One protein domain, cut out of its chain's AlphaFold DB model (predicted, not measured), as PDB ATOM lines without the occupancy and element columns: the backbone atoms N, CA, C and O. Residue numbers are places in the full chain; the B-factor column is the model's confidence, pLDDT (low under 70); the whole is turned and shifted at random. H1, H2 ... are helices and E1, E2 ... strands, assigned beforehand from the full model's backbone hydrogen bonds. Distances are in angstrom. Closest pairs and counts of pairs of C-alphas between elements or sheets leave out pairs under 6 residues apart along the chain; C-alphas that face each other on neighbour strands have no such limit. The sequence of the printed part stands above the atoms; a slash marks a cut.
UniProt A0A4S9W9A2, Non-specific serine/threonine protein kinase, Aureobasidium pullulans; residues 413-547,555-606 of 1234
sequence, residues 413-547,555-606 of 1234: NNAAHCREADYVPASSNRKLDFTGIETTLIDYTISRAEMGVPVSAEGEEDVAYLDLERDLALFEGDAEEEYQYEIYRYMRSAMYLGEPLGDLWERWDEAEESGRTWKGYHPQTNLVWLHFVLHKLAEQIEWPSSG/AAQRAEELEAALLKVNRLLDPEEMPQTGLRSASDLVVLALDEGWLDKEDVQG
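What this domain is: This is residues 413 to 547 and 555 to 606 of the 1234 residues of the protein "Non-specific serine/threonine protein kinase" of Aureobasidium pullulans (UniProt A0A4S9W9A2). The model is a long, loosely joined body with helix H4 in its middle: H2 lies side by side with H4 at one end, and H5, which only just meets H4, extends the body toward the other. H7 lies near H4 and H5, with the small H8 beyond it. H1 and H3 lie at the H2 end, as does the small strand hairpin E2 and E3, whose loop sticks out at residues 455 to 460. The printed part has 187 residues, with named elements in the order E1 E2 E3 H1 H2 H3 H4 H5 H6 H7 H8; it is mostly helix, though under half of the residues, 86, are in named elements. It is only just loose, close to compact, with a radius of gyration of the C-alphas of 19.6 A and spans of 57 by 43 by 32 A.

Where its parts are: Residues 413 to 437 hold no named element. Strand E1, residues 438 to 441, begins at C-alpha 438 (188.564, 183.616, 274.507) and measures 10.3 A. E2 is residues 448 to 450 and E3 residues 463 to 465. Next come H1, residues 473 to 476; H2, residues 484 to 496, 18.5 A; H3, residues 508 to 514; and H4, residues 524 to 538, 21.0 A. The longest helix, H5, residues 555 to 572, runs 25.6 A from C-alpha 555 (190.750, 203.635, 282.593). H6 is residues 578 to 581, H7 residues 586 to 595, 14.5 A, and H8 residues 601 to 605, ending at C-alpha 605 (174.922, 183.769, 280.166).

How they stand to each other: E1 pairs with no named strand. E2 and E3 are an antiparallel hairpin, with N 449 and O 464 2.9 A apart, within hydrogen-bond range. H2 touches H4 at a shallow tilt of 21 degrees, opposite ways; the closest C-alphas, of Met 491 and Thr 525, are 5.2 A apart. H1 touches H2, the closest C-alphas being those of Phe 475 and Arg 489, 5.7 A. H3 is close to H2 but not clearly touching, with C-alphas 496 and 511 closest at 5.3 A. H4 and H5 only just touch, with 3 pairs of C-alphas within 8 A, through residues 531 to 535 of H4 and residue 570 of H5 alone; His 531 and Asn 570 have the closest C-alphas, 6.6 A. H7 is close to H4 but not clearly touching, with C-alphas 527 and 586 closest at 6.0 A, and H5 and H7 are near each other. H6 to H5 and H8 to H7 are likewise close but not clearly touching, with closest C-alphas 572 and 578 at 6.0 A and 594 and 601 at 7.3 A. Every O i to N i+4 pair is within hydrogen-bond range in H2, H3, H4, H7 and H8, and 13 of 14 in H5; H1 and H6 are too short for such a pair.

The domain as a whole: The farthest C-alphas, of Glu 458 and Gly 547, are 61.5 A apart. Residues 548 to 554 are not printed, and C-alphas 547 and 555 lie 13.4 A apart across the cut. Of the links printed whole, E2 to E3 and H2 to H3 are long. Residues 438 to 443, of which 438 to 441 belong to E1, and residues 455 to 460 stand free. Mean pLDDT of the printed part is 83.3, and it is under 70 at residues 413 to 429, 452 to 461, 547 and 606.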
ATOM      1  N   ASN A 413     196.337 188.576 269.274       62.62
ATOM      2  CA  ASN A 413     196.897 189.546 268.316       62.62
ATOM      3  C   ASN A 413     196.194 190.919 268.343       62.62
ATOM      4  O   ASN A 413     196.780 191.906 267.905       62.62
ATOM      5  N   ASN A 414     194.955 190.986 268.841       56.41
ATOM      6  CA  ASN A 414     194.262 192.250 269.083       56.41
ATOM      7  C   ASN A 414     194.749 192.874 270.404       56.41
ATOM      8  O   ASN A 414     195.256 193.995 270.408       56.41
ATOM      9  N   ALA A 415     194.675 192.115 271.504       58.69
ATOM     10  CA  ALA A 415     195.042 192.572 272.846       58.69
ATOM     11  C   ALA A 415     196.508 193.038 272.947       58.69
ATOM     12  O   ALA A 415     196.782 194.110 273.477       58.69
ATOM     13  N   ALA A 416     197.461 192.302 272.361       56.44
ATOM     14  CA  ALA A 416     198.897 192.611 272.426       56.44
ATOM     15  C   ALA A 416     199.313 193.935 271.741       56.44
ATOM     16  O   ALA A 416     200.485 194.324 271.793       56.44
ATOM     17  N   HIS A 417     198.382 194.632 271.083       53.59
ATOM     18  CA  HIS A 417     198.597 195.948 270.478       53.59
ATOM     19  C   HIS A 417     197.724 197.060 271.085       53.59
ATOM     20  O   HIS A 417     197.958 198.233 270.784       53.59
ATOM     21  N   CYS A 418     196.774 196.724 271.963       54.59
ATOM     22  CA  CYS A 418     195.929 197.682 272.669       54.59
ATOM     23  C   CYS A 418     196.659 198.283 273.879       54.59
ATOM     24  O   CYS A 418     197.173 197.573 274.749       54.59
ATOM     25  N   ARG A 419     196.687 199.616 273.946       59.09
ATOM     26  CA  ARG A 419     197.128 200.379 275.119       59.09
ATOM     27  C   ARG A 419     196.013 200.416 276.156       59.09
ATOM     28  O   ARG A 419     194.852 200.207 275.834       59.09
ATOM     29  N   GLU A 420     196.348 200.781 277.389       61.47
ATOM     30  CA  GLU A 420     195.376 200.902 278.485       61.47
ATOM     31  C   GLU A 420     194.166 201.802 278.147       61.47
ATOM     32  O   GLU A 420     193.034 201.493 278.505       61.47
ATOM     33  N   ALA A 421     194.385 202.863 277.363       56.50
ATOM     34  CA  ALA A 421     193.330 203.759 276.884       56.50
ATOM     35  C   ALA A 421     192.414 203.165 275.787       56.50
ATOM     36  O   ALA A 421     191.402 203.782 275.461       56.50
ATOM     37  N   ASP A 422     192.753 202.007 275.210       60.50
ATOM     38  CA  ASP A 422     192.003 201.377 274.114       60.50
ATOM     39  C   ASP A 422     190.967 200.345 274.616       60.50
ATOM     40  O   ASP A 422     189.980 200.098 273.922       60.50
ATOM     41  N   TYR A 423     191.146 199.771 275.816       63.59
ATOM     42  CA  TYR A 423     190.261 198.721 276.367       63.59
ATOM     43  C   TYR A 423     188.897 199.238 276.863       63.59
ATOM     44  O   TYR A 423     187.946 198.465 276.973       63.59
ATOM     45  N   VAL A 424     188.770 200.539 277.164       58.59
ATOM     46  CA  VAL A 424     187.527 201.126 277.699       58.59
ATOM     47  C   VAL A 424     187.133 202.402 276.948       58.59
ATOM     48  O   VAL A 424     187.619 203.491 277.256       58.59
ATOM     49  N   PRO A 425     186.163 202.321 276.018       51.41
ATOM     50  CA  PRO A 425     185.391 203.484 275.601       51.41
ATOM     51  C   PRO A 425     184.631 204.057 276.807       51.41
ATOM     52  O   PRO A 425     183.982 203.305 277.535       51.41
ATOM     53  N   ALA A 426     184.642 205.383 276.982       49.34
ATOM     54  CA  ALA A 426     184.078 206.118 278.132       49.34
ATOM     55  C   ALA A 426     182.530 206.076 278.280       49.34
ATOM     56  O   ALA A 426     181.915 206.977 278.847       49.34
ATOM     57  N   SER A 427     181.886 205.045 277.734       49.44
ATOM     58  CA  SER A 427     180.452 204.750 277.827       49.44
ATOM     59  C   SER A 427     180.170 203.237 277.891       49.44
ATOM     60  O   SER A 427     179.076 202.803 277.533       49.44
ATOM     61  N   SER A 428     181.166 202.424 278.256       60.16
ATOM     62  CA  SER A 428     181.050 200.966 278.358       60.16
ATOM     63  C   SER A 428     180.666 200.544 279.777       60.16
ATOM     64  O   SER A 428     181.431 200.766 280.712       60.16
ATOM     65  N   ASN A 429     179.516 199.884 279.933       69.56
ATOM     66  CA  ASN A 429     179.101 199.263 281.200       69.56
ATOM     67  C   ASN A 429     179.681 197.844 281.402       69.56
ATOM     68  O   ASN A 429     179.294 197.173 282.356       69.56
ATOM     69  N   ARG A 430     180.564 197.369 280.507       77.56
ATOM     70  CA  ARG A 430     181.079 195.988 280.512       77.56
ATOM     71  C   ARG A 430     181.796 195.622 281.816       77.56
ATOM     72  O   ARG A 430     182.517 196.433 282.403       77.56
ATOM     73  N   LYS A 431     181.610 194.367 282.221       88.19
ATOM     74  CA  LYS A 431     182.144 193.765 283.450       88.19
ATOM     75  C   LYS A 431     183.164 192.650 283.172       88.19
ATOM     76  O   LYS A 431     184.177 192.594 283.866       88.19
ATOM     77  N   LEU A 432     182.961 191.880 282.104       89.12
ATOM     78  CA  LEU A 432     183.936 191.002 281.439       89.12
ATOM     79  C   LEU A 432     184.037 191.352 279.935       89.12
ATOM     80  O   LEU A 432     183.223 192.140 279.439       89.12
ATOM     81  N   ASP A 433     184.985 190.750 279.208       85.19
ATOM     82  CA  ASP A 433     185.282 191.004 277.783       85.19
ATOM     83  C   ASP A 433     185.768 192.447 277.549       85.19
ATOM     84  O   ASP A 433     185.112 193.279 276.909       85.19
ATOM     85  N   PHE A 434     186.940 192.752 278.111       84.50
ATOM     86  CA  PHE A 434     187.678 193.991 277.844       84.50
ATOM     87  C   PHE A 434     188.684 193.822 276.702       84.50
ATOM     88  O   PHE A 434     188.905 194.745 275.919       84.50
ATOM     89  N   THR A 435     189.305 192.648 276.610       82.56
ATOM     90  CA  THR A 435     190.456 192.369 275.740       82.56
ATOM     91  C   THR A 435     190.104 191.636 274.442       82.56
ATOM     92  O   THR A 435     190.942 191.577 273.538       82.56
ATOM     93  N   GLY A 436     188.882 191.103 274.310       79.75
ATOM     94  CA  GLY A 436     188.452 190.340 273.134       79.75
ATOM     95  C   GLY A 436     189.171 188.996 272.961       79.75
ATOM     96  O   GLY A 436     189.325 188.529 271.829       79.75
ATOM     97  N   ILE A 437     189.658 188.411 274.060       86.00
ATOM     98  CA  ILE A 437     190.188 187.043 274.101       86.00
ATOM     99  C   ILE A 437     189.071 186.023 274.333       86.00
ATOM    100  O   ILE A 437     187.976 186.355 274.781       86.00
ATOM    101  N   GLU A 438     189.391 184.755 274.110       87.62
ATOM    102  CA  GLU A 438     188.564 183.616 274.507       87.62
ATOM    103  C   GLU A 438     189.447 182.625 275.272       87.62
ATOM    104  O   GLU A 438     190.529 182.269 274.799       87.62
ATOM    105  N   THR A 439     189.011 182.215 276.466       92.00
ATOM    106  CA  THR A 439     189.688 181.228 277.320       92.00
ATOM    107  C   THR A 439     189.130 179.835 277.071       92.00
ATOM    108  O   THR A 439     187.915 179.645 277.108       92.00
ATOM    109  N   THR A 440     190.000 178.848 276.886       93.44
ATOM    110  CA  THR A 440     189.610 177.444 276.712       93.44
ATOM    111  C   THR A 440     190.449 176.555 277.618       93.44
ATOM    112  O   THR A 440     191.675 176.566 277.530       93.44
ATOM    113  N   LEU A 441     189.789 175.767 278.464       93.81
ATOM    114  CA  LEU A 441     190.411 174.698 279.231       93.81
ATOM    115  C   LEU A 441     190.727 173.518 278.309       93.81
ATOM    116  O   LEU A 441     189.877 173.082 277.526       93.81
ATOM    117  N   ILE A 442     191.955 173.018 278.408       90.44
ATOM    118  CA  ILE A 442     192.474 171.845 277.703       90.44
ATOM    119  C   ILE A 442     193.056 170.835 278.710       90.44
ATOM    120  O   ILE A 442     193.032 171.081 279.909       90.44
ATOM    121  N   ASP A 443     193.525 169.698 278.184       85.56
ATOM    122  CA  ASP A 443     194.118 168.535 278.869       85.56
ATOM    123  C   ASP A 443     193.473 168.104 280.202       85.56
ATOM    124  O   ASP A 443     193.689 168.652 281.279       85.56
ATOM    125  N   TYR A 444     192.675 167.039 280.135       86.38
ATOM    126  CA  TYR A 444     191.890 166.565 281.274       86.38
ATOM    127  C   TYR A 444     192.481 165.295 281.911       86.38
ATOM    128  O   TYR A 444     191.766 164.575 282.607       86.38
ATOM    129  N   THR A 445     193.767 165.004 281.668       79.19
ATOM    130  CA  THR A 445     194.414 163.709 281.963       79.19
ATOM    131  C   THR A 445     194.229 163.227 283.411       79.19
ATOM    132  O   THR A 445     193.955 162.040 283.610       79.19
ATOM    133  N   ILE A 446     194.319 164.107 284.421       84.94
ATOM    134  CA  ILE A 446     194.090 163.735 285.840       84.94
ATOM    135  C   ILE A 446     192.785 164.290 286.445       84.94
ATOM    136  O   ILE A 446     192.556 164.185 287.653       84.94
ATOM    137  N   SER A 447     191.909 164.854 285.610       91.62
ATOM    138  CA  SER A 447     190.617 165.421 286.024       91.62
ATOM    139  C   SER A 447     189.593 164.351 286.432       91.62
ATOM    140  O   SER A 447     189.783 163.150 286.217       91.62
ATOM    141  N   ARG A 448     188.477 164.786 287.032       92.50
ATOM    142  CA  ARG A 448     187.357 163.919 287.438       92.50
ATOM    143  C   ARG A 448     186.028 164.427 286.888       92.50
ATOM    144  O   ARG A 448     185.775 165.622 286.947       92.50
ATOM    145  N   ALA A 449     185.171 163.533 286.391       92.69
ATOM    146  CA  ALA A 449     183.837 163.857 285.874       92.69
ATOM    147  C   ALA A 449     182.851 162.680 285.994       92.69
ATOM    148  O   ALA A 449     183.236 161.513 285.886       92.69
ATOM    149  N   GLU A 450     181.559 162.979 286.149       90.50
ATOM    150  CA  GLU A 450     180.470 162.000 286.035       90.50
ATOM    151  C   GLU A 450     180.054 161.805 284.565       90.50
ATOM    152  O   GLU A 450     179.577 162.715 283.871       90.50
ATOM    153  N   MET A 451     180.237 160.574 284.083       82.44
ATOM    154  CA  MET A 451     180.105 160.210 282.667       82.44
ATOM    155  C   MET A 451     178.654 159.974 282.246       82.44
ATOM    156  O   MET A 451     178.333 160.016 281.059       82.44
ATOM    157  N   GLY A 452     177.756 159.809 283.217       67.50
ATOM    158  CA  GLY A 452     176.317 159.756 283.013       67.50
ATOM    159  C   GLY A 452     175.541 160.082 284.287       67.50
ATOM    160  O   GLY A 452     176.077 160.047 285.390       67.50
ATOM    161  N   VAL A 453     174.253 160.385 284.123       48.09
ATOM    162  CA  VAL A 453     173.298 160.553 285.233       48.09
ATOM    163  C   VAL A 453     173.156 159.220 285.995       48.09
ATOM    164  O   VAL A 453     172.979 158.196 285.328       48.09
ATOM    165  N   PRO A 454     173.198 159.188 287.345       38.31
ATOM    166  CA  PRO A 454     173.171 157.945 288.123       38.31
ATOM    167  C   PRO A 454     171.903 157.109 287.876       38.31
ATOM    168  O   PRO A 454     170.779 157.516 288.182       38.31
ATOM    169  N   VAL A 455     172.087 155.904 287.325       34.72
ATOM    170  CA  VAL A 455     170.992 155.009 286.921       34.72
ATOM    171  C   VAL A 455     170.607 154.070 288.069       34.72
ATOM    172  O   VAL A 455     171.065 152.931 288.144       34.72
ATOM    173  N   SER A 456     169.677 154.536 288.909       39.09
ATOM    174  CA  SER A 456     169.064 153.814 290.042       39.09
ATOM    175  C   SER A 456     169.988 153.499 291.231       39.09
ATOM    176  O   SER A 456     171.206 153.422 291.111       39.09
ATOM    177  N   ALA A 457     169.386 153.301 292.409       41.16
ATOM    178  CA  ALA A 457     170.074 153.256 293.706       41.16
ATOM    179  C   ALA A 457     170.918 151.989 293.995       41.16
ATOM    180  O   ALA A 457     171.373 151.815 295.123       41.16
ATOM    181  N   GLU A 458     171.119 151.104 293.011       40.00
ATOM    182  CA  GLU A 458     171.975 149.907 293.131       40.00
ATOM    183  C   GLU A 458     173.005 149.774 291.981       40.00
ATOM    184  O   GLU A 458     173.697 148.759 291.889       40.00
ATOM    185  N   GLY A 459     173.133 150.782 291.105       45.81
ATOM    186  CA  GLY A 459     174.182 150.842 290.079       45.81
ATOM    187  C   GLY A 459     175.465 151.507 290.592       45.81
ATOM    188  O   GLY A 459     175.400 152.471 291.351       45.81
ATOM    189  N   GLU A 460     176.640 151.028 290.169       49.78
ATOM    190  CA  GLU A 460     177.900 151.740 290.427       49.78
ATOM    191  C   GLU A 460     177.972 153.028 289.587       49.78
ATOM    192  O   GLU A 460     177.702 153.012 288.388       49.78
ATOM    193  N   GLU A 461     178.359 154.144 290.210       57.16
ATOM    194  CA  GLU A 461     178.522 155.434 289.529       57.16
ATOM    195  C   GLU A 461     179.629 155.361 288.460       57.16
ATOM    196  O   GLU A 461     180.787 155.065 288.786       57.16
ATOM    197  N   ASP A 462     179.294 155.667 287.203       80.62
ATOM    198  CA  ASP A 462     180.256 155.761 286.098       80.62
ATOM    199  C   ASP A 462     180.964 157.126 286.140       80.62
ATOM    200  O   ASP A 462     180.477 158.139 285.629       80.62
ATOM    201  N   VAL A 463     182.100 157.153 286.835       86.56
ATOM    202  CA  VAL A 463     182.933 158.341 287.059       86.56
ATOM    203  C   VAL A 463     184.279 158.107 286.390       86.56
ATOM    204  O   VAL A 463     184.990 157.169 286.760       86.56
ATOM    205  N   ALA A 464     184.658 158.976 285.455       85.62
ATOM    206  CA  ALA A 464     186.038 159.052 284.994       85.62
ATOM    207  C   ALA A 464     186.835 159.842 286.033       85.62
ATOM    208  O   ALA A 464     186.458 160.955 286.390       85.62
ATOM    209  N   TYR A 465     187.909 159.252 286.549       88.19
ATOM    210  CA  TYR A 465     188.829 159.900 287.478       88.19
ATOM    211  C   TYR A 465     190.185 159.197 287.430       88.19
ATOM    212  O   TYR A 465     190.244 157.976 287.238       88.19
ATOM    213  N   LEU A 466     191.261 159.942 287.680       80.94
ATOM    214  CA  LEU A 466     192.520 159.351 288.116       80.94
ATOM    215  C   LEU A 466     192.605 159.359 289.648       80.94
ATOM    216  O   LEU A 466     192.093 160.244 290.333       80.94
ATOM    217  N   ASP A 467     193.250 158.333 290.185       83.44
ATOM    218  CA  ASP A 467     193.497 158.138 291.610       83.44
ATOM    219  C   ASP A 467     194.922 158.609 291.928       83.44
ATOM    220  O   ASP A 467     195.883 157.871 291.703       83.44
ATOM    221  N   LEU A 468     195.062 159.860 292.386       86.94
ATOM    222  CA  LEU A 468     196.364 160.522 292.549       86.94
ATOM    223  C   LEU A 468     197.241 159.858 293.631       86.94
ATOM    224  O   LEU A 468     198.460 159.967 293.573       86.94
ATOM    225  N   GLU A 469     196.670 159.064 294.550       85.44
ATOM    226  CA  GLU A 469     197.439 158.232 295.503       85.44
ATOM    227  C   GLU A 469     198.344 157.184 294.818       85.44
ATOM    228  O   GLU A 469     199.181 156.555 295.471       85.44
ATOM    229  N   ARG A 470     198.183 156.966 293.505       80.69
ATOM    230  CA  ARG A 470     199.049 156.087 292.707       80.69
ATOM    231  C   ARG A 470     200.403 156.704 292.374       80.69
ATOM    232  O   ARG A 470     201.331 155.934 292.126       80.69
ATOM    233  N   ASP A 471     200.519 158.032 292.382       79.81
ATOM    234  CA  ASP A 471     201.790 158.730 292.193       79.81
ATOM    235  C   ASP A 471     202.085 159.667 293.369       79.81
ATOM    236  O   ASP A 471     201.716 160.840 293.401       79.81
ATOM    237  N   LEU A 472     202.788 159.119 294.360       82.06
ATOM    238  CA  LEU A 472     203.187 159.859 295.553       82.06
ATOM    239  C   LEU A 472     204.207 160.971 295.260       82.06
ATOM    240  O   LEU A 472     204.376 161.841 296.111       82.06
ATOM    241  N   ALA A 473     204.848 161.003 294.080       81.06
ATOM    242  CA  ALA A 473     205.789 162.071 293.733       81.06
ATOM    243  C   ALA A 473     205.110 163.453 293.722       81.06
ATOM    244  O   ALA A 473     205.708 164.423 294.186       81.06
ATOM    245  N   LEU A 474     203.831 163.515 293.322       82.56
ATOM    246  CA  LEU A 474     202.992 164.722 293.360       82.56
ATOM    247  C   LEU A 474     202.875 165.336 294.769       82.56
ATOM    248  O   LEU A 474     202.634 166.532 294.905       82.56
ATOM    249  N   PHE A 475     203.058 164.529 295.821       85.94
ATOM    250  CA  PHE A 475     202.967 164.954 297.223       85.94
ATOM    251  C   PHE A 475     204.320 164.953 297.955       85.94
ATOM    252  O   PHE A 475     204.396 165.449 299.080       85.94
ATOM    253  N   GLU A 476     205.377 164.397 297.354       80.81
ATOM    254  CA  GLU A 476     206.733 164.326 297.924       80.81
ATOM    255  C   GLU A 476     207.701 165.381 297.349       80.81
ATOM    256  O   GLU A 476     208.745 165.617 297.960       80.81
ATOM    257  N   GLY A 477     207.362 166.029 296.224       80.25
ATOM    258  CA  GLY A 477     208.151 167.107 295.605       80.25
ATOM    259  C   GLY A 477     208.295 168.369 296.470       80.25
ATOM    260  O   GLY A 477     207.542 168.567 297.429       80.25
ATOM    261  N   ASP A 478     209.291 169.201 296.148       80.25
ATOM    262  CA  ASP A 478     209.700 170.347 296.968       80.25
ATOM    263  C   ASP A 478     208.972 171.645 296.577       80.25
ATOM    264  O   ASP A 478     209.105 172.154 295.462       80.25
ATOM    265  N   ALA A 479     208.215 172.197 297.525       78.81
ATOM    266  CA  ALA A 479     207.471 173.441 297.365       78.81
ATOM    267  C   ALA A 479     208.372 174.686 297.233       78.81
ATOM    268  O   ALA A 479     207.904 175.708 296.732       78.81
ATOM    269  N   GLU A 480     209.640 174.619 297.664       75.69
ATOM    270  CA  GLU A 480     210.620 175.695 297.442       75.69
ATOM    271  C   GLU A 480     211.195 175.679 296.010       75.69
ATOM    272  O   GLU A 480     211.688 176.709 295.549       75.69
ATOM    273  N   GLU A 481     211.096 174.553 295.285       77.75
ATOM    274  CA  GLU A 481     211.450 174.460 293.859       77.75
ATOM    275  C   GLU A 481     210.247 174.784 292.955       77.75
ATOM    276  O   GLU A 481     210.355 175.638 292.072       77.75
ATOM    277  N   GLU A 482     209.084 174.158 293.184       81.06
ATOM    278  CA  GLU A 482     207.870 174.395 292.390       81.06
ATOM    279  C   GLU A 482     206.605 174.422 293.269       81.06
ATOM    280  O   GLU A 482     206.188 173.413 293.841       81.06
ATOM    281  N   TYR A 483     205.912 175.567 293.311       86.75
ATOM    282  CA  TYR A 483     204.719 175.770 294.156       86.75
ATOM    283  C   TYR A 483     203.576 174.762 293.897       86.75
ATOM    284  O   TYR A 483     202.752 174.523 294.778       86.75
ATOM    285  N   GLN A 484     203.544 174.118 292.721       87.88
ATOM    286  CA  GLN A 484     202.552 173.093 292.374       87.88
ATOM    287  C   GLN A 484     202.487 171.933 293.383       87.88
ATOM    288  O   GLN A 484     201.391 171.450 293.668       87.88
ATOM    289  N   TYR A 485     203.614 171.516 293.981       87.75
ATOM    290  CA  TYR A 485     203.623 170.416 294.956       87.75
ATOM    291  C   TYR A 485     202.879 170.773 296.246       87.75
ATOM    292  O   TYR A 485     202.249 169.907 296.854       87.75
ATOM    293  N   GLU A 486     202.898 172.045 296.649       91.25
ATOM    294  CA  GLU A 486     202.138 172.510 297.809       91.25
ATOM    295  C   GLU A 486     200.637 172.559 297.498       91.25
ATOM    296  O   GLU A 486     199.814 172.106 298.291       91.25
ATOM    297  N   ILE A 487     200.268 172.978 296.284       93.94
ATOM    298  CA  ILE A 487     198.869 172.977 295.844       93.94
ATOM    299  C   ILE A 487     198.316 171.545 295.699       93.94
ATOM    300  O   ILE A 487     197.182 171.294 296.111       93.94
ATOM    301  N   TYR A 488     199.109 170.570 295.237       93.25
ATOM    302  CA  TYR A 488     198.723 169.149 295.276       93.25
ATOM    303  C   TYR A 488     198.497 168.649 296.715       93.25
ATOM    304  O   TYR A 488     197.542 167.905 296.964       93.25
ATOM    305  N   ARG A 489     199.317 169.075 297.689       92.44
ATOM    306  CA  ARG A 489     199.101 168.765 299.117       92.44
ATOM    307  C   ARG A 489     197.799 169.392 299.628       92.44
ATOM    308  O   ARG A 489     197.015 168.689 300.266       92.44
ATOM    309  N   TYR A 490     197.508 170.643 299.268       94.56
ATOM    310  CA  TYR A 490     196.252 171.315 299.626       94.56
ATOM    311  C   TYR A 490     195.019 170.643 299.006       94.56
ATOM    312  O   TYR A 490     194.021 170.443 299.698       94.56
ATOM    313  N   MET A 491     195.084 170.209 297.740       94.62
ATOM    314  CA  MET A 491     194.017 169.411 297.119       94.62
ATOM    315  C   MET A 491     193.784 168.096 297.870       94.62
ATOM    316  O   MET A 491     192.639 167.709 298.098       94.62
ATOM    317  N   ARG A 492     194.857 167.413 298.287       92.75
ATOM    318  CA  ARG A 492     194.787 166.138 299.015       92.75
ATOM    319  C   ARG A 492     194.143 166.298 300.396       92.75
ATOM    320  O   ARG A 492     193.256 165.515 300.740       92.75
ATOM    321  N   SER A 493     194.526 167.321 301.162       91.88
ATOM    322  CA  SER A 493     193.893 167.624 302.455       91.88
ATOM    323  C   SER A 493     192.447 168.113 302.295       91.88
ATOM    324  O   SER A 493     191.569 167.646 303.024       91.88
ATOM    325  N   ALA A 494     192.133 168.926 301.280       91.62
ATOM    326  CA  ALA A 494     190.754 169.309 300.959       91.62
ATOM    327  C   ALA A 494     189.874 168.101 300.560       91.62
ATOM    328  O   ALA A 494     188.702 168.024 300.946       91.62
ATOM    329  N   MET A 495     190.433 167.122 299.841       92.50
ATOM    330  CA  MET A 495     189.742 165.886 299.454       92.50
ATOM    331  C   MET A 495     189.470 164.975 300.661       92.50
ATOM    332  O   MET A 495     188.340 164.521 300.830       92.50
ATOM    333  N   TYR A 496     190.445 164.763 301.552       90.69
ATOM    334  CA  TYR A 496     190.261 163.909 302.735       90.69
ATOM    335  C   TYR A 496     189.512 164.596 303.887       90.69
ATOM    336  O   TYR A 496     188.495 164.082 304.344       90.69
ATOM    337  N   LEU A 497     189.984 165.757 304.342       89.69
ATOM    338  CA  LEU A 497     189.492 166.436 305.551       89.69
ATOM    339  C   LEU A 497     188.434 167.512 305.256       89.69
ATOM    340  O   LEU A 497     187.690 167.907 306.144       89.69
ATOM    341  N   GLY A 498     188.347 167.996 304.013       87.00
ATOM    342  CA  GLY A 498     187.505 169.150 303.658       87.00
ATOM    343  C   GLY A 498     188.183 170.502 303.893       87.00
ATOM    344  O   GLY A 498     187.607 171.534 303.564       87.00
ATOM    345  N   GLU A 499     189.411 170.488 304.412       87.69
ATOM    346  CA  GLU A 499     190.195 171.655 304.810       87.69
ATOM    347  C   GLU A 499     191.544 171.637 304.062       87.69
ATOM    348  O   GLU A 499     192.324 170.704 304.272       87.69
ATOM    349  N   PRO A 500     191.857 172.633 303.208       90.25
ATOM    350  CA  PRO A 500     193.101 172.666 302.427       90.25
ATOM    351  C   PRO A 500     194.386 172.558 303.263       90.25
ATOM    352  O   PRO A 500     195.320 171.873 302.860       90.25
ATOM    353  N   LEU A 501     194.417 173.169 304.451       89.31
ATOM    354  CA  LEU A 501     195.560 173.141 305.378       89.31
ATOM    355  C   LEU A 501     195.416 172.138 306.537       89.31
ATOM    356  O   LEU A 501     196.173 172.190 307.506       89.31
ATOM    357  N   GLY A 502     194.467 171.202 306.459       85.50
ATOM    358  CA  GLY A 502     194.338 170.157 307.473       85.50
ATOM    359  C   GLY A 502     195.577 169.248 307.510       85.50
ATOM    360  O   GLY A 502     195.966 168.690 306.480       85.50
ATOM    361  N   ASP A 503     196.182 169.064 308.691       85.38
ATOM    362  CA  ASP A 503     197.294 168.121 308.884       85.38
ATOM    363  C   ASP A 503     196.789 166.675 308.734       85.38
ATOM    364  O   ASP A 503     196.296 166.048 309.674       85.38
ATOM    365  N   LEU A 504     196.928 166.151 307.518       83.38
ATOM    366  CA  LEU A 504     196.531 164.801 307.127       83.38
ATOM    367  C   LEU A 504     197.318 163.696 307.855       83.38
ATOM    368  O   LEU A 504     196.877 162.548 307.877       83.38
ATOM    369  N   TRP A 505     198.474 164.007 308.448       78.88
ATOM    370  CA  TRP A 505     199.272 163.047 309.209       78.88
ATOM    371  C   TRP A 505     198.794 162.936 310.660       78.88
ATOM    372  O   TRP A 505     198.701 161.824 311.187       78.88
ATOM    373  N   GLU A 506     198.472 164.056 311.311       86.56
ATOM    374  CA  GLU A 506     197.939 164.058 312.681       86.56
ATOM    375  C   GLU A 506     196.426 163.759 312.724       86.56
ATOM    376  O   GLU A 506     195.963 163.142 313.684       86.56
ATOM    377  N   ARG A 507     195.676 164.059 311.650       88.88
ATOM    378  CA  ARG A 507     194.249 163.708 311.462       88.88
ATOM    379  C   ARG A 507     194.023 162.494 310.541       88.88
ATOM    380  O   ARG A 507     192.942 162.339 309.979       88.88
ATOM    381  N   TRP A 508     195.004 161.595 310.385       84.81
ATOM    382  CA  TRP A 508     194.844 160.426 309.499       84.81
ATOM    383  C   TRP A 508     193.659 159.524 309.883       84.81
ATOM    384  O   TRP A 508     192.959 159.027 309.005       84.81
ATOM    385  N   ASP A 509     193.412 159.314 311.180       85.19
ATOM    386  CA  ASP A 509     192.305 158.456 311.628       85.19
ATOM    387  C   ASP A 509     190.935 159.055 311.222       85.19
ATOM    388  O   ASP A 509     190.053 158.321 310.786       85.19
ATOM    389  N   GLU A 510     190.790 160.387 311.239       89.00
ATOM    390  CA  GLU A 510     189.614 161.112 310.722       89.00
ATOM    391  C   GLU A 510     189.493 160.978 309.193       89.00
ATOM    392  O   GLU A 510     188.405 160.728 308.670       89.00
ATOM    393  N   ALA A 511     190.613 161.059 308.466       84.62
ATOM    394  CA  ALA A 511     190.644 160.842 307.021       84.62
ATOM    395  C   ALA A 511     190.249 159.403 306.627       84.62
ATOM    396  O   ALA A 511     189.468 159.229 305.689       84.62
ATOM    397  N   GLU A 512     190.724 158.375 307.346       83.88
ATOM    398  CA  GLU A 512     190.356 156.966 307.109       83.88
ATOM    399  C   GLU A 512     188.898 156.671 307.528       83.88
ATOM    400  O   GLU A 512     188.233 155.870 306.866       83.88
ATOM    401  N   GLU A 513     188.359 157.352 308.550       85.75
ATOM    402  CA  GLU A 513     186.934 157.279 308.923       85.75
ATOM    403  C   GLU A 513     186.003 158.039 307.958       85.75
ATOM    404  O   GLU A 513     184.860 157.617 307.766       85.75
ATOM    405  N   SER A 514     186.477 159.103 307.294       85.94
ATOM    406  CA  SER A 514     185.675 159.916 306.360       85.94
ATOM    407  C   SER A 514     185.145 159.142 305.143       85.94
ATOM    408  O   SER A 514     184.137 159.526 304.546       85.94
ATOM    409  N   GLY A 515     185.856 158.088 304.723       86.12
ATOM    410  CA  GLY A 515     185.579 157.341 303.492       86.12
ATOM    411  C   GLY A 515     185.764 158.130 302.184       86.12
ATOM    412  O   GLY A 515     185.424 157.608 301.120       86.12
ATOM    413  N   ARG A 516     186.285 159.366 302.231       90.88
ATOM    414  CA  ARG A 516     186.504 160.221 301.051       90.88
ATOM    415  C   ARG A 516     187.649 159.675 300.185       90.88
ATOM    416  O   ARG A 516     188.603 159.083 300.688       90.88
ATOM    417  N   THR A 517     187.526 159.814 298.863       92.44
ATOM    418  CA  THR A 517     188.492 159.291 297.876       92.44
ATOM    419  C   THR A 517     188.479 160.137 296.607       92.44
ATOM    420  O   THR A 517     187.460 160.738 296.286       92.44
ATOM    421  N   TRP A 518     189.540 160.072 295.798       91.31
ATOM    422  CA  TRP A 518     189.618 160.756 294.499       91.31
ATOM    423  C   TRP A 518     188.509 160.384 293.479       91.31
ATOM    424  O   TRP A 518     188.381 161.079 292.471       91.31
ATOM    425  N   LYS A 519     187.680 159.346 293.713       91.31
ATOM    426  CA  LYS A 519     186.460 159.086 292.908       91.31
ATOM    427  C   LYS A 519     185.304 160.030 293.271       91.31
ATOM    428  O   LYS A 519     184.478 160.367 292.417       91.31
ATOM    429  N   GLY A 520     185.224 160.424 294.542       91.69
ATOM    430  CA  GLY A 520     184.199 161.331 295.047       91.69
ATOM    431  C   GLY A 520     184.238 162.689 294.350       91.69
ATOM    432  O   GLY A 520     185.186 162.998 293.626       91.69
ATOM    433  N   TYR A 521     183.183 163.474 294.556       94.50
ATOM    434  CA  TYR A 521     183.109 164.856 294.093       94.50
ATOM    435  C   TYR A 521     183.504 165.810 295.226       94.50
ATOM    436  O   TYR A 521     182.862 165.826 296.282       94.50
ATOM    437  N   HIS A 522     184.558 166.585 295.001       95.06
ATOM    438  CA  HIS A 522     185.231 167.441 295.974       95.06
ATOM    439  C   HIS A 522     185.555 168.817 295.356       95.06
ATOM    440  O   HIS A 522     186.729 169.158 295.231       95.06
ATOM    441  N   PRO A 523     184.554 169.644 294.990       94.75
ATOM    442  CA  PRO A 523     184.764 170.897 294.246       94.75
ATOM    443  C   PRO A 523     185.647 171.940 294.960       94.75
ATOM    444  O   PRO A 523     186.101 172.900 294.341       94.75
ATOM    445  N   GLN A 524     186.003 171.717 296.229       94.12
ATOM    446  CA  GLN A 524     187.089 172.442 296.892       94.12
ATOM    447  C   GLN A 524     188.428 172.344 296.130       94.12
ATOM    448  O   GLN A 524     189.218 173.281 296.195       94.12
ATOM    449  N   THR A 525     188.695 171.270 295.371       95.62
ATOM    450  CA  THR A 525     189.906 171.188 294.532       95.62
ATOM    451  C   THR A 525     189.899 172.223 293.409       95.62
ATOM    452  O   THR A 525     190.959 172.747 293.089       95.62
ATOM    453  N   ASN A 526     188.731 172.579 292.856       97.06
ATOM    454  CA  ASN A 526     188.614 173.641 291.854       97.06
ATOM    455  C   ASN A 526     188.957 175.009 292.460       97.06
ATOM    456  O   ASN A 526     189.640 175.798 291.818       97.06
ATOM    457  N   LEU A 527     188.561 175.278 293.711       96.44
ATOM    458  CA  LEU A 527     188.965 176.499 294.427       96.44
ATOM    459  C   LEU A 527     190.482 176.537 294.682       96.44
ATOM    460  O   LEU A 527     191.126 177.551 294.422       96.44
ATOM    461  N   VAL A 528     191.068 175.411 295.105       95.75
ATOM    462  CA  VAL A 528     192.524 175.262 295.287       95.75
ATOM    463  C   VAL A 528     193.292 175.399 293.956       95.75
ATOM    464  O   VAL A 528     194.389 175.954 293.932       95.75
ATOM    465  N   TRP A 529     192.716 174.964 292.830       95.62
ATOM    466  CA  TRP A 529     193.283 175.180 291.495       95.62
ATOM    467  C   TRP A 529     193.142 176.637 291.027       95.62
ATOM    468  O   TRP A 529     194.092 177.211 290.499       95.62
ATOM    469  N   LEU A 530     192.002 177.286 291.285       97.25
ATOM    470  CA  LEU A 530     191.789 178.707 290.986       97.25
ATOM    471  C   LEU A 530     192.734 179.622 291.777       97.25
ATOM    472  O   LEU A 530     193.195 180.621 291.228       97.25
ATOM    473  N   HIS A 531     193.077 179.264 293.020       95.94
ATOM    474  CA  HIS A 531     194.142 179.920 293.791       95.94
ATOM    475  C   HIS A 531     195.483 179.869 293.048       95.94
ATOM    476  O   HIS A 531     196.122 180.901 292.856       95.94
ATOM    477  N   PHE A 532     195.882 178.690 292.556       95.25
ATOM    478  CA  PHE A 532     197.106 178.524 291.765       95.25
ATOM    479  C   PHE A 532     197.085 179.340 290.465       95.25
ATOM    480  O   PHE A 532     198.054 180.042 290.176       95.25
ATOM    481  N   VAL A 533     195.978 179.309 289.714       95.31
ATOM    482  CA  VAL A 533     195.823 180.094 288.477       95.31
ATOM    483  C   VAL A 533     195.926 181.594 288.768       95.31
ATOM    484  O   VAL A 533     196.691 182.290 288.101       95.31
ATOM    485  N   LEU A 534     195.225 182.103 289.787       95.69
ATOM    486  CA  LEU A 534     195.279 183.521 290.155       95.69
ATOM    487  C   LEU A 534     196.675 183.936 290.635       95.69
ATOM    488  O   LEU A 534     197.177 184.976 290.214       95.69
ATOM    489  N   HIS A 535     197.341 183.098 291.428       92.81
ATOM    490  CA  HIS A 535     198.722 183.300 291.861       92.81
ATOM    491  C   HIS A 535     199.703 183.362 290.670       92.81
ATOM    492  O   HIS A 535     200.531 184.268 290.598       92.81
ATOM    493  N   LYS A 536     199.576 182.465 289.681       91.69
ATOM    494  CA  LYS A 536     200.431 182.447 288.475       91.69
ATOM    495  C   LYS A 536     200.084 183.501 287.419       91.69
ATOM    496  O   LYS A 536     200.910 183.786 286.548       91.69
ATOM    497  N   LEU A 537     198.918 184.137 287.524       92.56
ATOM    498  CA  LEU A 537     198.630 185.413 286.864       92.56
ATOM    499  C   LEU A 537     199.274 186.578 287.640       92.56
ATOM    500  O   LEU A 537     199.969 187.397 287.044       92.56
ATOM    501  N   ALA A 538     199.117 186.620 288.967       90.81
ATOM    502  CA  ALA A 538     199.634 187.672 289.848       90.81
ATOM    503  C   ALA A 538     201.163 187.848 289.803       90.81
ATOM    504  O   ALA A 538     201.646 188.967 289.977       90.81
ATOM    505  N   GLU A 539     201.917 186.778 289.531       89.75
ATOM    506  CA  GLU A 539     203.371 186.815 289.300       89.75
ATOM    507  C   GLU A 539     203.795 187.550 288.011       89.75
ATOM    508  O   GLU A 539     204.950 187.963 287.902       89.75
ATOM    509  N   GLN A 540     202.901 187.705 287.026       86.00
ATOM    510  CA  GLN A 540     203.225 188.266 285.702       86.00
ATOM    511  C   GLN A 540     202.736 189.706 285.488       86.00
ATOM    512  O   GLN A 540     203.280 190.422 284.642       86.00
ATOM    513  N   ILE A 541     201.699 190.118 286.223       86.69
ATOM    514  CA  ILE A 541     201.003 191.395 286.031       86.69
ATOM    515  C   ILE A 541     201.862 192.565 286.522       86.69
ATOM    516  O   ILE A 541     202.273 192.625 287.680       86.69
ATOM    517  N   GLU A 542     202.038 193.566 285.662       82.44
ATOM    518  CA  GLU A 542     202.449 194.905 286.082       82.44
ATOM    519  C   GLU A 542     201.213 195.590 286.708       82.44
ATOM    520  O   GLU A 542     200.326 196.069 285.999       82.44
ATOM    521  N   TRP A 543     201.092 195.528 288.043       86.38
ATOM    522  CA  TRP A 543     199.902 195.989 288.778       86.38
ATOM    523  C   TRP A 543     199.700 197.513 288.664       86.38
ATOM    524  O   TRP A 543     200.678 198.248 288.839       86.38
ATOM    525  N   PRO A 544     198.465 198.012 288.436       83.38
ATOM    526  CA  PRO A 544     198.164 199.447 288.366       83.38
ATOM    527  C   PRO A 544     198.756 200.270 289.520       83.38
ATOM    528  O   PRO A 544     199.399 201.294 289.279       83.38
ATOM    529  N   SER A 545     198.650 199.777 290.759       81.31
ATOM    530  CA  SER A 545     199.223 200.409 291.960       81.31
ATOM    531  C   SER A 545     200.754 200.575 291.963       81.31
ATOM    532  O   SER A 545     201.289 201.320 292.787       81.31
ATOM    533  N   SER A 546     201.476 199.919 291.048       77.06
ATOM    534  CA  SER A 546     202.940 200.010 290.912       77.06
ATOM    535  C   SER A 546     203.409 201.175 290.024       77.06
ATOM    536  O   SER A 546     204.607 201.466 289.970       77.06
ATOM    537  N   GLY A 547     202.501 201.835 289.295       65.00
ATOM    538  CA  GLY A 547     202.836 202.854 288.297       65.00
ATOM    539  C   GLY A 547     202.879 204.292 288.835       65.00
ATOM    540  O   GLY A 547     201.903 204.795 289.377       65.00
ATOM    541  N   ALA A 555     190.106 204.926 282.809       76.56
ATOM    542  CA  ALA A 555     190.750 203.635 282.593       76.56
ATOM    543  C   ALA A 555     191.619 203.241 283.800       76.56
ATOM    544  O   ALA A 555     191.450 202.143 284.314       76.56
ATOM    545  N   ALA A 556     192.460 204.150 284.310       78.56
ATOM    546  CA  ALA A 556     193.286 203.889 285.494       78.56
ATOM    547  C   ALA A 556     192.434 203.598 286.743       78.56
ATOM    548  O   ALA A 556     192.659 202.589 287.404       78.56
ATOM    549  N   GLN A 557     191.393 204.400 287.015       82.38
ATOM    550  CA  GLN A 557     190.469 204.118 288.126       82.38
ATOM    551  C   GLN A 557     189.816 202.732 287.975       82.38
ATOM    552  O   GLN A 557     189.725 201.973 288.937       82.38
ATOM    553  N   ARG A 558     189.374 202.373 286.763       85.44
ATOM    554  CA  ARG A 558     188.759 201.065 286.519       85.44
ATOM    555  C   ARG A 558     189.776 199.921 286.638       85.44
ATOM    556  O   ARG A 558     189.405 198.863 287.129       85.44
ATOM    557  N   ALA A 559     191.040 200.133 286.272       86.25
ATOM    558  CA  ALA A 559     192.122 199.174 286.487       86.25
ATOM    559  C   ALA A 559     192.403 198.953 287.989       86.25
ATOM    560  O   ALA A 559     192.508 197.803 288.415       86.25
ATOM    561  N   GLU A 560     192.427 200.020 288.800       87.38
ATOM    562  CA  GLU A 560     192.511 199.938 290.270       87.38
ATOM    563  C   GLU A 560     191.304 199.182 290.877       87.38
ATOM    564  O   GLU A 560     191.469 198.404 291.818       87.38
ATOM    565  N   GLU A 561     190.093 199.342 290.324       89.69
ATOM    566  CA  GLU A 561     188.910 198.560 290.731       89.69
ATOM    567  C   GLU A 561     189.057 197.056 290.420       89.69
ATOM    568  O   GLU A 561     188.677 196.227 291.250       89.69
ATOM    569  N   LEU A 562     189.612 196.691 289.253       92.19
ATOM    570  CA  LEU A 562     189.884 195.287 288.906       92.19
ATOM    571  C   LEU A 562     190.991 194.695 289.793       92.19
ATOM    572  O   LEU A 562     190.852 193.568 290.269       92.19
ATOM    573  N   GLU A 563     192.052 195.460 290.078       93.56
ATOM    574  CA  GLU A 563     193.108 195.079 291.026       93.56
ATOM    575  C   GLU A 563     192.528 194.809 292.423       93.56
ATOM    576  O   GLU A 563     192.740 193.734 292.987       93.56
ATOM    577  N   ALA A 564     191.737 195.738 292.966       93.44
ATOM    578  CA  ALA A 564     191.140 195.595 294.292       93.44
ATOM    579  C   ALA A 564     190.198 194.379 294.397       93.44
ATOM    580  O   ALA A 564     190.153 193.724 295.445       93.44
ATOM    581  N   ALA A 565     189.474 194.057 293.321       95.38
ATOM    582  CA  ALA A 565     188.624 192.874 293.239       95.38
ATOM    583  C   ALA A 565     189.445 191.573 293.144       95.38
ATOM    584  O   ALA A 565     189.212 190.667 293.943       95.38
ATOM    585  N   LEU A 566     190.459 191.485 292.271       95.75
ATOM    586  CA  LEU A 566     191.337 190.303 292.186       95.75
ATOM    587  C   LEU A 566     192.098 190.056 293.497       95.75
ATOM    588  O   LEU A 566     192.151 188.923 293.964       95.75
ATOM    589  N   LEU A 567     192.600 191.103 294.158       94.00
ATOM    590  CA  LEU A 567     193.242 190.987 295.474       94.00
ATOM    591  C   LEU A 567     192.257 190.595 296.591       94.00
ATOM    592  O   LEU A 567     192.676 190.047 297.613       94.00
ATOM    593  N   LYS A 568     190.950 190.849 296.431       95.62
ATOM    594  CA  LYS A 568     189.916 190.300 297.323       95.62
ATOM    595  C   LYS A 568     189.642 188.828 297.013       95.62
ATOM    596  O   LYS A 568     189.598 188.046 297.957       95.62
ATOM    597  N   VAL A 569     189.545 188.431 295.743       96.88
ATOM    598  CA  VAL A 569     189.408 187.015 295.349       96.88
ATOM    599  C   VAL A 569     190.615 186.187 295.799       96.88
ATOM    600  O   VAL A 569     190.424 185.116 296.362       96.88
ATOM    601  N   ASN A 570     191.841 186.702 295.675       93.62
ATOM    602  CA  ASN A 570     193.049 186.008 296.132       93.62
ATOM    603  C   ASN A 570     193.028 185.723 297.643       93.62
ATOM    604  O   ASN A 570     193.536 184.695 298.065       93.62
ATOM    605  N   ARG A 571     192.432 186.599 298.464       93.62
ATOM    606  CA  ARG A 571     192.223 186.322 299.899       93.62
ATOM    607  C   ARG A 571     191.067 185.356 300.159       93.62
ATOM    608  O   ARG A 571     191.077 184.670 301.166       93.62
ATOM    609  N   LEU A 572     190.066 185.306 299.281       94.88
ATOM    610  CA  LEU A 572     188.932 184.382 299.407       94.88
ATOM    611  C   LEU A 572     189.282 182.943 298.986       94.88
ATOM    612  O   LEU A 572     188.652 181.995 299.455       94.88
ATOM    613  N   LEU A 573     190.272 182.804 298.103       95.31
ATOM    614  CA  LEU A 573     190.839 181.541 297.630       95.31
ATOM    615  C   LEU A 573     192.102 181.118 298.393       95.31
ATOM    616  O   LEU A 573     192.651 180.060 298.099       95.31
ATOM    617  N   ASP A 574     192.551 181.903 299.373       92.75
ATOM    618  CA  ASP A 574     193.716 181.559 300.184       92.75
ATOM    619  C   ASP A 574     193.434 180.286 301.012       92.75
ATOM    620  O   ASP A 574     192.411 180.227 301.702       92.75
ATOM    621  N   PRO A 575     194.300 179.255 300.975       90.00
ATOM    622  CA  PRO A 575     194.169 178.047 301.790       90.00
ATOM    623  C   PRO A 575     194.013 178.276 303.304       90.00
ATOM    624  O   PRO A 575     193.393 177.429 303.954       90.00
ATOM    625  N   GLU A 576     194.519 179.385 303.867       88.50
ATOM    626  CA  GLU A 576     194.320 179.759 305.283       88.50
ATOM    627  C   GLU A 576     192.903 180.294 305.563       88.50
ATOM    628  O   GLU A 576     192.313 180.006 306.608       88.50
ATOM    629  N   GLU A 577     192.315 181.032 304.618       87.25
ATOM    630  CA  GLU A 577     191.016 181.695 304.792       87.25
ATOM    631  C   GLU A 577     189.840 180.869 304.243       87.25
ATOM    632  O   GLU A 577     188.730 180.967 304.766       87.25
ATOM    633  N   MET A 578     190.055 180.010 303.237       87.62
ATOM    634  CA  MET A 578     189.014 179.221 302.552       87.62
ATOM    635  C   MET A 578     187.997 178.520 303.482       87.62
ATOM    636  O   MET A 578     186.800 178.613 303.207       87.62
ATOM    637  N   PRO A 579     188.389 177.866 304.600       83.88
ATOM    638  CA  PRO A 579     187.431 177.255 305.531       83.88
ATOM    639  C   PRO A 579     186.453 178.249 306.185       83.88
ATOM    640  O   PRO A 579     185.396 177.843 306.674       83.88
ATOM    641  N   GLN A 580     186.800 179.538 306.209       84.25
ATOM    642  CA  GLN A 580     186.068 180.621 306.866       84.25
ATOM    643  C   GLN A 580     185.203 181.440 305.890       84.25
ATOM    644  O   GLN A 580     184.221 182.048 306.317       84.25
ATOM    645  N   THR A 581     185.518 181.446 304.587       86.00
ATOM    646  CA  THR A 581     184.781 182.237 303.575       86.00
ATOM    647  C   THR A 581     183.402 181.676 303.240       86.00
ATOM    648  O   THR A 581     182.538 182.405 302.756       86.00
ATOM    649  N   GLY A 582     183.190 180.379 303.477       85.19
ATOM    650  CA  GLY A 582     181.955 179.669 303.144       85.19
ATOM    651  C   GLY A 582     181.855 179.183 301.692       85.19
ATOM    652  O   GLY A 582     180.923 178.435 301.396       85.19
ATOM    653  N   LEU A 583     182.811 179.536 300.821       91.00
ATOM    654  CA  LEU A 583     182.906 179.029 299.447       91.00
ATOM    655  C   LEU A 583     183.174 177.514 299.444       91.00
ATOM    656  O   LEU A 583     183.942 177.006 300.263       91.00
ATOM    657  N   ARG A 584     182.548 176.767 298.524       90.62
ATOM    658  CA  ARG A 584     182.700 175.301 298.422       90.62
ATOM    659  C   ARG A 584     182.998 174.810 297.004       90.62
ATOM    660  O   ARG A 584     183.430 173.666 296.872       90.62
ATOM    661  N   SER A 585     182.765 175.640 295.995       95.94
ATOM    662  CA  SER A 585     182.839 175.337 294.565       95.94
ATOM    663  C   SER A 585     183.137 176.597 293.742       95.94
ATOM    664  O   SER A 585     182.899 177.713 294.213       95.94
ATOM    665  N   ALA A 586     183.623 176.445 292.507       96.75
ATOM    666  CA  ALA A 586     183.782 177.573 291.583       96.75
ATOM    667  C   ALA A 586     182.431 178.254 291.278       96.75
ATOM    668  O   ALA A 586     182.369 179.472 291.117       96.75
ATOM    669  N   SER A 587     181.339 177.489 291.292       94.25
ATOM    670  CA  SER A 587     179.962 177.983 291.188       94.25
ATOM    671  C   SER A 587     179.611 178.988 292.298       94.25
ATOM    672  O   SER A 587     179.047 180.042 292.003       94.25
ATOM    673  N   ASP A 588     180.010 178.738 293.554       95.25
ATOM    674  CA  ASP A 588     179.804 179.695 294.660       95.25
ATOM    675  C   ASP A 588     180.581 181.005 294.434       95.25
ATOM    676  O   ASP A 588     180.095 182.088 294.764       95.25
ATOM    677  N   LEU A 589     181.778 180.924 293.839       96.56
ATOM    678  CA  LEU A 589     182.583 182.102 293.504       96.56
ATOM    679  C   LEU A 589     181.931 182.940 292.388       96.56
ATOM    680  O   LEU A 589     182.004 184.166 292.440       96.56
ATOM    681  N   VAL A 590     181.252 182.310 291.419       95.75
ATOM    682  CA  VAL A 590     180.445 183.021 290.404       95.75
ATOM    683  C   VAL A 590     179.252 183.734 291.047       95.75
ATOM    684  O   VAL A 590     178.983 184.881 290.699       95.75
ATOM    685  N   VAL A 591     178.562 183.103 292.007       91.50
ATOM    686  CA  VAL A 591     177.463 183.749 292.752       91.50
ATOM    687  C   VAL A 591     177.980 184.964 293.526       91.50
ATOM    688  O   VAL A 591     177.454 186.063 293.355       91.50
ATOM    689  N   LEU A 592     179.078 184.815 294.275       94.62
ATOM    690  CA  LEU A 592     179.700 185.928 294.998       94.62
ATOM    691  C   LEU A 592     180.152 187.065 294.058       94.62
ATOM    692  O   LEU A 592     180.036 188.237 294.409       94.62
ATOM    693  N   ALA A 593     180.620 186.745 292.848       95.31
ATOM    694  CA  ALA A 593     181.004 187.739 291.845       95.31
ATOM    695  C   ALA A 593     179.815 188.530 291.270       95.31
ATOM    696  O   ALA A 593     179.994 189.685 290.874       95.31
ATOM    697  N   LEU A 594     178.617 187.938 291.232       92.81
ATOM    698  CA  LEU A 594     177.375 188.632 290.878       92.81
ATOM    699  C   LEU A 594     176.903 189.538 292.026       92.81
ATOM    700  O   LEU A 594     176.571 190.697 291.781       92.81
ATOM    701  N   ASP A 595     176.925 189.042 293.266       92.25
ATOM    702  CA  ASP A 595     176.490 189.789 294.458       92.25
ATOM    703  C   ASP A 595     177.398 191.001 294.753       92.25
ATOM    704  O   ASP A 595     176.923 192.083 295.102       92.25
ATOM    705  N   GLU A 596     178.710 190.859 294.543       93.69
ATOM    706  CA  GLU A 596     179.690 191.953 294.624       93.69
ATOM    707  C   GLU A 596     179.677 192.876 293.385       93.69
ATOM    708  O   GLU A 596     180.377 193.894 293.349       93.69
ATOM    709  N   GLY A 597     178.903 192.539 292.347       90.81
ATOM    710  CA  GLY A 597     178.821 193.299 291.097       90.81
ATOM    711  C   GLY A 597     180.134 193.341 290.303       90.81
ATOM    712  O   GLY A 597     180.385 194.312 289.578       90.81
ATOM    713  N   TRP A 598     180.989 192.327 290.455       94.81
ATOM    714  CA  TRP A 598     182.203 192.132 289.657       94.81
ATOM    715  C   TRP A 598     181.863 191.644 288.251       94.81
ATOM    716  O   TRP A 598     182.407 192.182 287.288       94.81
ATOM    717  N   LEU A 599     180.921 190.703 288.157       93.19
ATOM    718  CA  LEU A 599     180.296 190.230 286.924       93.19
ATOM    719  C   LEU A 599     178.834 190.697 286.852       93.19
ATOM    720  O   LEU A 599     178.223 191.038 287.865       93.19
ATOM    721  N   ASP A 600     178.265 190.697 285.651       89.50
ATOM    722  CA  ASP A 600     176.827 190.831 285.418       89.50
ATOM    723  C   ASP A 600     176.196 189.508 284.925       89.50
ATOM    724  O   ASP A 600     176.878 188.519 284.644       89.50
ATOM    725  N   LYS A 601     174.858 189.456 284.845       84.94
ATOM    726  CA  LYS A 601     174.152 188.243 284.390       84.94
ATOM    727  C   LYS A 601     174.420 187.921 282.912       84.94
ATOM    728  O   LYS A 601     174.284 186.762 282.530       84.94
ATOM    729  N   GLU A 602     174.808 188.897 282.094       85.38
ATOM    730  CA  GLU A 602     175.133 188.694 280.679       85.38
ATOM    731  C   GLU A 602     176.539 188.097 280.499       85.38
ATOM    732  O   GLU A 602     176.737 187.310 279.577       85.38
ATOM    733  N   ASP A 603     177.498 188.389 281.389       86.19
ATOM    734  CA  ASP A 603     178.815 187.726 281.411       86.19
ATOM    735  C   ASP A 603     178.670 186.209 281.633       86.19
ATOM    736  O   ASP A 603     179.300 185.400 280.951       86.19
ATOM    737  N   VAL A 604     177.803 185.810 282.572       83.38
ATOM    738  CA  VAL A 604     177.567 184.394 282.903       83.38
ATOM    739  C   VAL A 604     176.809 183.680 281.777       83.38
ATOM    740  O   VAL A 604     177.161 182.555 281.408       83.38
ATOM    741  N   GLN A 605     175.784 184.330 281.217       71.94
ATOM    742  CA  GLN A 605     174.922 183.769 280.166       71.94
ATOM    743  C   GLN A 605     175.561 183.802 278.765       71.94
ATOM    744  O   GLN A 605     175.236 182.955 277.936       71.94
ATOM    745  N   GLY A 606     176.497 184.725 278.526       64.44
ATOM    746  CA  GLY A 606     177.053 185.057 277.215       64.44
ATOM    747  C   GLY A 606     176.301 186.224 276.561       64.44
ATOM    748  O   GLY A 606     175.078 186.191 276.427       64.44
TER     749      GLY A 606